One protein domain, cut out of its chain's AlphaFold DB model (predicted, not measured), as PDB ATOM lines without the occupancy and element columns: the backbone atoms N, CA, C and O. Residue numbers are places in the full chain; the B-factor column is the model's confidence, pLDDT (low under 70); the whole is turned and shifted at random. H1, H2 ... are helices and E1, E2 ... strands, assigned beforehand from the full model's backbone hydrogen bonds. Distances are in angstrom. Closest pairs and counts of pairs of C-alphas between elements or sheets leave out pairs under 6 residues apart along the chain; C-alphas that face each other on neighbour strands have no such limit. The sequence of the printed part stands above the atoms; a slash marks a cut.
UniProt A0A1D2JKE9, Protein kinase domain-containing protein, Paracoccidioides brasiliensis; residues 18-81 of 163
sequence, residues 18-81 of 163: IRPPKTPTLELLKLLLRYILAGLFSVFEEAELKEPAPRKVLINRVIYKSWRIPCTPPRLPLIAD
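AT A GLANCE: This is residues 18 to 81 of the 163 residues of the protein "Protein kinase domain-containing protein" of Paracoccidioides brasiliensis (UniProt A0A1D2JKE9). Two short helices, H1 and H2, follow each other nearly end to end with a bend between them and make a base along the longest axis. At the far end of H2 the chain turns off into a small hairpin of E1 and E2, whose residues 57 to 62 stick out; of residues 65 to 81, which hold no named element, 65 to 76 fold back past H2 toward the last part of H1, and 77 to 81 turn away from the helices. At the other end residues 18 to 27, of which 26 and 27 belong to H1, stick out too. The printed part has 64 residues, with two named helices and then two named strands in an antiparallel sheet, order E1 - E2; the class is mixed, helices and strands, though under half of the residues are in named elements. The whole is only just loose, close to extended, with a radius of gyration of the C-alphas of 15.9 A and spans of 51 by 25 by 17 A.

HOW THE PARTS SIT: Start with H1, residues 26 to 37, and go on through a tight link of two residues to H2, residues 40 to 50. The two are close but not clearly touching; their closest C-alphas, those of Tyr 35 and Phe 41, are 8.0 A apart. They run the same way at a steep tilt of 39 degrees. In both helices every O i to N i+4 pair is within hydrogen-bond range. A tight link of four residues then leads to E1, residues 55 to 58, which forms a hairpin with E2, residues 61 to 64. These strands are antiparallel, at 166 degrees between their directions. Look for N 56 and O 63 at 2.8 A, and N 63 and O 56 at 2.9 A, both within hydrogen-bond range. H1 is apart from E1 and E2, and H2 is apart from E2.

IN THESE COORDINATES: Find C-alpha 26 at (-6.170, 6.819, -2.500); from there H1 runs 15.7 A to Leu 37. H2 runs from Leu 40 to Lys 50, also 15.7 A, and ends at C-alpha 50 at (-26.217, 35.700, -2.054). E1 goes from Arg 55 to Leu 58. E2 goes from Arg 61 to Tyr 64, and ends at C-alpha 64 at (-27.799, 29.210, 11.895).

THE WHOLE: The two C-alphas farthest apart, those of Pro 21 and Ile 59, are 50.9 A from each other. Without the stretches that stand free, the body has 48 residues and spans 36 by 19 by 19 A. The printed part has no cut, and none of the links between its named elements is long. The mean pLDDT of the printed part is 72.5; look at residues 34 to 44 and 66 to 77 for values under 70, where the model's confidence is low.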
ATOM      1  N   ILE A  18      -9.310   0.952  12.736       80.81
ATOM      2  CA  ILE A  18     -10.197  -0.198  12.497       80.81
ATOM      3  C   ILE A  18      -9.866  -0.917  11.178       80.81
ATOM      4  O   ILE A  18     -10.174  -2.101  11.025       80.81
ATOM      5  N   ARG A  19      -9.242  -0.236  10.204       70.19
ATOM      6  CA  ARG A  19      -8.932  -0.811   8.885       70.19
ATOM      7  C   ARG A  19      -7.429  -1.026   8.678       70.19
ATOM      8  O   ARG A  19      -6.693  -0.052   8.626       70.19
ATOM      9  N   PRO A  20      -6.964  -2.267   8.443       74.19
ATOM     10  CA  PRO A  20      -5.656  -2.498   7.839       74.19
ATOM     11  C   PRO A  20      -5.722  -2.289   6.308       74.19
ATOM     12  O   PRO A  20      -6.670  -2.762   5.675       74.19
ATOM     13  N   PRO A  21      -4.725  -1.634   5.679       75.12
ATOM     14  CA  PRO A  21      -3.587  -0.949   6.297       75.12
ATOM     15  C   PRO A  21      -4.017   0.346   7.008       75.12
ATOM     16  O   PRO A  21      -4.930   1.016   6.537       75.12
ATOM     17  N   LYS A  22      -3.309   0.737   8.084       79.19
ATOM     18  CA  LYS A  22      -3.562   1.965   8.879       79.19
ATOM     19  C   LYS A  22      -3.313   3.285   8.121       79.19
ATOM     20  O   LYS A  22      -3.159   4.344   8.720       79.19
ATOM     21  N   THR A  23      -3.232   3.221   6.801       80.69
ATOM     22  CA  THR A  23      -3.006   4.343   5.894       80.69
ATOM     23  C   THR A  23      -4.280   4.610   5.097       80.69
ATOM     24  O   THR A  23      -4.955   3.661   4.685       80.69
ATOM     25  N   PRO A  24      -4.611   5.877   4.811       77.56
ATOM     26  CA  PRO A  24      -5.797   6.215   4.043       77.56
ATOM     27  C   PRO A  24      -5.699   5.657   2.619       77.56
ATOM     28  O   PRO A  24      -4.634   5.636   2.001       77.56
ATOM     29  N   THR A  25      -6.833   5.219   2.072       80.75
ATOM     30  CA  THR A  25      -6.896   4.799   0.668       80.75
ATOM     31  C   THR A  25      -6.737   6.005  -0.255       80.75
ATOM     32  O   THR A  25      -7.099   7.129   0.097       80.75
ATOM     33  N   LEU A  26      -6.270   5.769  -1.484       78.44
ATOM     34  CA  LEU A  26      -6.170   6.819  -2.500       78.44
ATOM     35  C   LEU A  26      -7.514   7.534  -2.733       78.44
ATOM     36  O   LEU A  26      -7.546   8.741  -2.941       78.44
ATOM     37  N   GLU A  27      -8.625   6.802  -2.652       76.50
ATOM     38  CA  GLU A  27      -9.965   7.377  -2.776       76.50
ATOM     39  C   GLU A  27     -10.304   8.322  -1.618       76.50
ATOM     40  O   GLU A  27     -10.839   9.401  -1.858       76.50
ATOM     41  N   LEU A  28      -9.932   7.979  -0.378       74.75
ATOM     42  CA  LEU A  28     -10.111   8.868   0.774       74.75
ATOM     43  C   LEU A  28      -9.225  10.120   0.666       74.75
ATOM     44  O   LEU A  28      -9.669  11.221   0.979       74.75
ATOM     45  N   LEU A  29      -7.996   9.969   0.168       78.31
ATOM     46  CA  LEU A  29      -7.075  11.087  -0.053       78.31
ATOM     47  C   LEU A  29      -7.575  12.050  -1.131       78.31
ATOM     48  O   LEU A  29      -7.636  13.253  -0.893       78.31
ATOM     49  N   LYS A  30      -7.984  11.534  -2.297       76.19
ATOM     50  CA  LYS A  30      -8.569  12.346  -3.379       76.19
ATOM     51  C   LYS A  30      -9.774  13.140  -2.893       76.19
ATOM     52  O   LYS A  30      -9.981  14.271  -3.318       76.19
ATOM     53  N   LEU A  31     -10.569  12.543  -2.015       72.25
ATOM     54  CA  LEU A  31     -11.767  13.143  -1.453       72.25
ATOM     55  C   LEU A  31     -11.452  14.326  -0.535       72.25
ATOM     56  O   LEU A  31     -12.024  15.399  -0.717       72.25
ATOM     57  N   LEU A  32     -10.512  14.138   0.398       71.12
ATOM     58  CA  LEU A  32     -10.009  15.198   1.276       71.12
ATOM     59  C   LEU A  32      -9.406  16.341   0.452       71.12
ATOM     60  O   LEU A  32      -9.787  17.497   0.613       71.12
ATOM     61  N   LEU A  33      -8.538  16.005  -0.505       74.31
ATOM     62  CA  LEU A  33      -7.895  16.982  -1.382       74.31
ATOM     63  C   LEU A  33      -8.911  17.743  -2.238       74.31
ATOM     64  O   LEU A  33      -8.799  18.955  -2.371       74.31
ATOM     65  N   ARG A  34      -9.929  17.073  -2.790       69.81
ATOM     66  CA  ARG A  34     -10.962  17.723  -3.610       69.81
ATOM     67  C   ARG A  34     -11.791  18.715  -2.805       69.81
ATOM     68  O   ARG A  34     -12.123  19.771  -3.325       69.81
ATOM     69  N   TYR A  35     -12.133  18.384  -1.567       64.88
ATOM     70  CA  TYR A  35     -12.921  19.270  -0.714       64.88
ATOM     71  C   TYR A  35     -12.170  20.574  -0.396       64.88
ATOM     72  O   TYR A  35     -12.775  21.639  -0.328       64.88
ATOM     73  N   ILE A  36     -10.844  20.488  -0.270       64.38
ATOM     74  CA  ILE A  36      -9.998  21.576   0.232       64.38
ATOM     75  C   ILE A  36      -9.392  22.396  -0.914       64.38
ATOM     76  O   ILE A  36      -9.417  23.619  -0.880       64.38
ATOM     77  N   LEU A  37      -8.881  21.735  -1.957       61.84
ATOM     78  CA  LEU A  37      -8.171  22.389  -3.060       61.84
ATOM     79  C   LEU A  37      -9.096  22.900  -4.166       61.84
ATOM     80  O   LEU A  37      -8.715  23.804  -4.901       61.84
ATOM     81  N   ALA A  38     -10.300  22.341  -4.320       61.56
ATOM     82  CA  ALA A  38     -11.172  22.704  -5.440       61.56
ATOM     83  C   ALA A  38     -11.941  24.021  -5.232       61.56
ATOM     84  O   ALA A  38     -12.869  24.292  -5.990       61.56
ATOM     85  N   GLY A  39     -11.619  24.805  -4.194       59.28
ATOM     86  CA  GLY A  39     -12.353  26.035  -3.882       59.28
ATOM     87  C   GLY A  39     -13.827  25.773  -3.573       59.28
ATOM     88  O   GLY A  39     -14.661  26.653  -3.723       59.28
ATOM     89  N   LEU A  40     -14.183  24.556  -3.154       60.94
ATOM     90  CA  LEU A  40     -15.572  24.201  -2.883       60.94
ATOM     91  C   LEU A  40     -16.196  25.158  -1.851       60.94
ATOM     92  O   LEU A  40     -17.360  25.526  -1.979       60.94
ATOM     93  N   PHE A  41     -15.399  25.624  -0.886       65.56
ATOM     94  CA  PHE A  41     -15.812  26.645   0.071       65.56
ATOM     95  C   PHE A  41     -16.148  27.993  -0.562       65.56
ATOM     96  O   PHE A  41     -17.081  28.617  -0.081       65.56
ATOM     97  N   SER A  42     -15.489  28.419  -1.646       67.06
ATOM     98  CA  SER A  42     -15.808  29.705  -2.283       67.06
ATOM     99  C   SER A  42     -17.191  29.671  -2.932       67.06
ATOM    100  O   SER A  42     -17.931  30.645  -2.868       67.06
ATOM    101  N   VAL A  43     -17.596  28.521  -3.482       68.62
ATOM    102  CA  VAL A  43     -18.963  28.320  -3.990       68.62
ATOM    103  C   VAL A  43     -19.986  28.439  -2.859       68.62
ATOM    104  O   VAL A  43     -21.045  29.036  -3.050       68.62
ATOM    105  N   PHE A  44     -19.679  27.892  -1.680       68.81
ATOM    106  CA  PHE A  44     -20.547  27.994  -0.505       68.81
ATOM    107  C   PHE A  44     -20.576  29.390   0.098       68.81
ATOM    108  O   PHE A  44     -21.644  29.862   0.462       68.81
ATOM    109  N   GLU A  45     -19.429  30.048   0.182       74.56
ATOM    110  CA  GLU A  45     -19.302  31.417   0.658       74.56
ATOM    111  C   GLU A  45     -20.098  32.366  -0.238       74.56
ATOM    112  O   GLU A  45     -20.947  33.107   0.250       74.56
ATOM    113  N   GLU A  46     -19.925  32.275  -1.559       76.19
ATOM    114  CA  GLU A  46     -20.722  33.050  -2.507       76.19
ATOM    115  C   GLU A  46     -22.220  32.750  -2.398       76.19
ATOM    116  O   GLU A  46     -23.037  33.663  -2.530       76.19
ATOM    117  N   ALA A  47     -22.595  31.485  -2.193       76.81
ATOM    118  CA  ALA A  47     -23.990  31.098  -2.028       76.81
ATOM    119  C   ALA A  47     -24.584  31.651  -0.723       76.81
ATOM    120  O   ALA A  47     -25.680  32.195  -0.763       76.81
ATOM    121  N   GLU A  48     -23.854  31.597   0.393       76.44
ATOM    122  CA  GLU A  48     -24.269  32.148   1.691       76.44
ATOM    123  C   GLU A  48     -24.334  33.686   1.662       76.44
ATOM    124  O   GLU A  48     -25.215  34.284   2.282       76.44
ATOM    125  N   LEU A  49     -23.442  34.343   0.909       80.62
ATOM    126  CA  LEU A  49     -23.482  35.791   0.684       80.62
ATOM    127  C   LEU A  49     -24.710  36.207  -0.140       80.62
ATOM    128  O   LEU A  49     -25.329  37.229   0.159       80.62
ATOM    129  N   LYS A  50     -25.064  35.431  -1.174       84.88
ATOM    130  CA  LYS A  50     -26.217  35.700  -2.054       84.88
ATOM    131  C   LYS A  50     -27.549  35.342  -1.389       84.88
ATOM    132  O   LYS A  50     -28.499  36.117  -1.466       84.88
ATOM    133  N   GLU A  51     -27.619  34.182  -0.741       84.25
ATOM    134  CA  GLU A  51     -28.806  33.645  -0.079       84.25
ATOM    135  C   GLU A  51     -28.424  33.055   1.291       84.25
ATOM    136  O   GLU A  51     -28.102  31.870   1.406       84.25
ATOM    137  N   PRO A  52     -28.474  33.872   2.355       82.06
ATOM    138  CA  PRO A  52     -28.034  33.434   3.670       82.06
ATOM    139  C   PRO A  52     -28.867  32.278   4.216       82.06
ATOM    140  O   PRO A  52     -30.100  32.279   4.110       82.06
ATOM    141  N   ALA A  53     -28.214  31.345   4.906       77.44
ATOM    142  CA  ALA A  53     -28.877  30.226   5.544       77.44
ATOM    143  C   ALA A  53     -30.017  30.689   6.470       77.44
ATOM    144  O   ALA A  53     -29.879  31.693   7.186       77.44
ATOM    145  N   PRO A  54     -31.133  29.930   6.535       83.81
ATOM    146  CA  PRO A  54     -32.186  30.189   7.503       83.81
ATOM    147  C   PRO A  54     -31.589  30.304   8.904       83.81
ATOM    148  O   PRO A  54     -30.962  29.373   9.409       83.81
ATOM    149  N   ARG A  55     -31.773  31.459   9.537       86.75
ATOM    150  CA  ARG A  55     -31.151  31.773  10.821       86.75
ATOM    151  C   ARG A  55     -32.132  32.447  11.755       86.75
ATOM    152  O   ARG A  55     -32.977  33.235  11.339       86.75
ATOM    153  N   LYS A  56     -32.008  32.134  13.039       86.44
ATOM    154  CA  LYS A  56     -32.761  32.765  14.117       86.44
ATOM    155  C   LYS A  56     -31.858  33.771  14.813       86.44
ATOM    156  O   LYS A  56     -30.922  33.383  15.511       86.44
ATOM    157  N   VAL A  57     -32.153  35.051  14.627       90.44
ATOM    158  CA  VAL A  57     -31.455  36.151  15.300       90.44
ATOM    159  C   VAL A  57     -32.082  36.352  16.681       90.44
ATOM    160  O   VAL A  57     -33.293  36.521  16.803       90.44
ATOM    161  N   LEU A  58     -31.266  36.271  17.728       88.88
ATOM    162  CA  LEU A  58     -31.625  36.559  19.116       88.88
ATOM    163  C   LEU A  58     -30.780  37.740  19.609       88.88
ATOM    164  O   LEU A  58     -29.755  38.057  19.015       88.88
ATOM    165  N   ILE A  59     -31.172  38.345  20.733       91.06
ATOM    166  CA  ILE A  59     -30.498  39.528  21.305       91.06
ATOM    167  C   ILE A  59     -28.991  39.303  21.525       91.06
ATOM    168  O   ILE A  59     -28.207  40.227  21.352       91.06
ATOM    169  N   ASN A  60     -28.572  38.088  21.894       89.69
ATOM    170  CA  ASN A  60     -27.186  37.780  22.252       89.69
ATOM    171  C   ASN A  60     -26.446  36.863  21.267       89.69
ATOM    172  O   ASN A  60     -25.275  36.574  21.489       89.69
ATOM    173  N   ARG A  61     -27.119  36.329  20.240       76.81
ATOM    174  CA  ARG A  61     -26.515  35.376  19.294       76.81
ATOM    175  C   ARG A  61     -27.387  35.140  18.074       76.81
ATOM    176  O   ARG A  61     -28.602  35.317  18.114       76.81
ATOM    177  N   VAL A  62     -26.776  34.586  17.037       82.31
ATOM    178  CA  VAL A  62     -27.474  34.077  15.857       82.31
ATOM    179  C   VAL A  62     -27.366  32.554  15.841       82.31
ATOM    180  O   VAL A  62     -26.293  31.997  16.053       82.31
ATOM    181  N   ILE A  63     -28.489  31.869  15.638       80.56
ATOM    182  CA  ILE A  63     -28.533  30.415  15.451       80.56
ATOM    183  C   ILE A  63     -28.730  30.158  13.963       80.56
ATOM    184  O   ILE A  63     -29.778  30.502  13.420       80.56
ATOM    185  N   TYR A  64     -27.747  29.545  13.315       77.38
ATOM    186  CA  TYR A  64     -27.799  29.210  11.895       77.38
ATOM    187  C   TYR A  64     -28.332  27.791  11.706       77.38
ATOM    188  O   TYR A  64     -27.983  26.880  12.460       77.38
ATOM    189  N   LYS A  65     -29.171  27.585  10.691       77.44
ATOM    190  CA  LYS A  65     -29.486  26.247  10.194       77.44
ATOM    191  C   LYS A  65     -28.345  25.819   9.277       77.44
ATOM    192  O   LYS A  65     -28.115  26.459   8.259       77.44
ATOM    193  N   SER A  66     -27.650  24.739   9.623       67.88
ATOM    194  CA  SER A  66     -26.565  24.210   8.792       67.88
ATOM    195  C   SER A  66     -27.055  23.932   7.370       67.88
ATOM    196  O   SER A  66     -28.061  23.236   7.179       67.88
ATOM    197  N   TRP A  67     -26.337  24.451   6.374       59.62
ATOM    198  CA  TRP A  67     -26.529  24.038   4.991       59.62
ATOM    199  C   TRP A  67     -26.096  22.585   4.837       59.62
ATOM    200  O   TRP A  67     -25.009  22.186   5.256       59.62
ATOM    201  N   ARG A  68     -26.953  21.772   4.216       55.66
ATOM    202  CA  ARG A  68     -26.482  20.511   3.653       55.66
ATOM    203  C   ARG A  68     -25.721  20.868   2.394       55.66
ATOM    204  O   ARG A  68     -26.333  21.347   1.449       55.66
ATOM    205  N   ILE A  69     -24.422  20.614   2.400       54.25
ATOM    206  CA  ILE A  69     -23.557  20.678   1.224       54.25
ATOM    207  C   ILE A  69     -24.165  19.740   0.169       54.25
ATOM    208  O   ILE A  69     -24.143  18.516   0.350       54.25
ATOM    209  N   PRO A  70     -24.786  20.267  -0.906       43.34
ATOM    210  CA  PRO A  70     -25.281  19.425  -1.980       43.34
ATOM    211  C   PRO A  70     -24.072  18.678  -2.542       43.34
ATOM    212  O   PRO A  70     -23.014  19.271  -2.735       43.34
ATOM    213  N   CYS A  71     -24.211  17.371  -2.754       45.00
ATOM    214  CA  CYS A  71     -23.133  16.495  -3.224       45.00
ATOM    215  C   CYS A  71     -22.084  16.050  -2.184       45.00
ATOM    216  O   CYS A  71     -21.076  15.482  -2.599       45.00
ATOM    217  N   THR A  72     -22.313  16.166  -0.869       47.53
ATOM    218  CA  THR A  72     -21.632  15.259   0.079       47.53
ATOM    219  C   THR A  72     -22.325  13.894   0.055       47.53
ATOM    220  O   THR A  72     -23.398  13.762   0.655       47.53
ATOM    221  N   PRO A  73     -21.783  12.851  -0.606       53.88
ATOM    222  CA  PRO A  73     -22.228  11.496  -0.324       53.88
ATOM    223  C   PRO A  73     -22.080  11.215   1.183       53.88
ATOM    224  O   PRO A  73     -21.194  11.783   1.822       53.88
ATOM    225  N   PRO A  74     -22.883  10.304   1.762       55.81
ATOM    226  CA  PRO A  74     -22.900   9.988   3.202       55.81
ATOM    227  C   PRO A  74     -21.579   9.424   3.769       55.81
ATOM    228  O   PRO A  74     -21.542   8.928   4.888       55.81
ATOM    229  N   ARG A  75     -20.496   9.455   2.989       59.28
ATOM    230  CA  ARG A  75     -19.163   8.940   3.301       59.28
ATOM    231  C   ARG A  75     -18.076  10.019   3.245       59.28
ATOM    232  O   ARG A  75     -16.901   9.663   3.277       59.28
ATOM    233  N   LEU A  76     -18.434  11.301   3.102       63.84
ATOM    234  CA  LEU A  76     -17.434  12.369   3.141       63.84
ATOM    235  C   LEU A  76     -17.026  12.672   4.587       63.84
ATOM    236  O   LEU A  76     -17.905  12.771   5.444       63.84
ATOM    237  N   PRO A  77     -15.722  12.848   4.858       68.25
ATOM    238  CA  PRO A  77     -15.273  13.409   6.122       68.25
ATOM    239  C   PRO A  77     -15.814  14.836   6.265       68.25
ATOM    240  O   PRO A  77     -15.783  15.621   5.317       68.25
ATOM    241  N   LEU A  78     -16.331  15.148   7.449       73.12
ATOM    242  CA  LEU A  78     -16.820  16.475   7.808       73.12
ATOM    243  C   LEU A  78     -15.798  17.131   8.732       73.12
ATOM    244  O   LEU A  78     -15.340  16.500   9.684       73.12
ATOM    245  N   ILE A  79     -15.471  18.395   8.464       76.12
ATOM    246  CA  ILE A  79     -14.758  19.221   9.440       76.12
ATOM    247  C   ILE A  79     -15.751  19.533  10.559       76.12
ATOM    248  O   ILE A  79     -16.871  19.985  10.309       76.12
ATOM    249  N   ALA A  80     -15.347  19.221  11.781       77.81
ATOM    250  CA  ALA A  80     -16.141  19.389  12.984       77.81
ATOM    251  C   ALA A  80     -15.313  20.131  14.033       77.81
ATOM    252  O   ALA A  80     -14.114  20.306  13.856       77.81
ATOM    253  N   ASP A  81     -15.979  20.523  15.116       80.25
ATOM    254  CA  ASP A  81     -15.380  21.261  16.227       80.25
ATOM    255  C   ASP A  81     -14.777  22.620  15.827       80.25
ATOM    256  O   ASP A  81     -13.573  22.814  15.706       80.25
TER     257      ASP A  81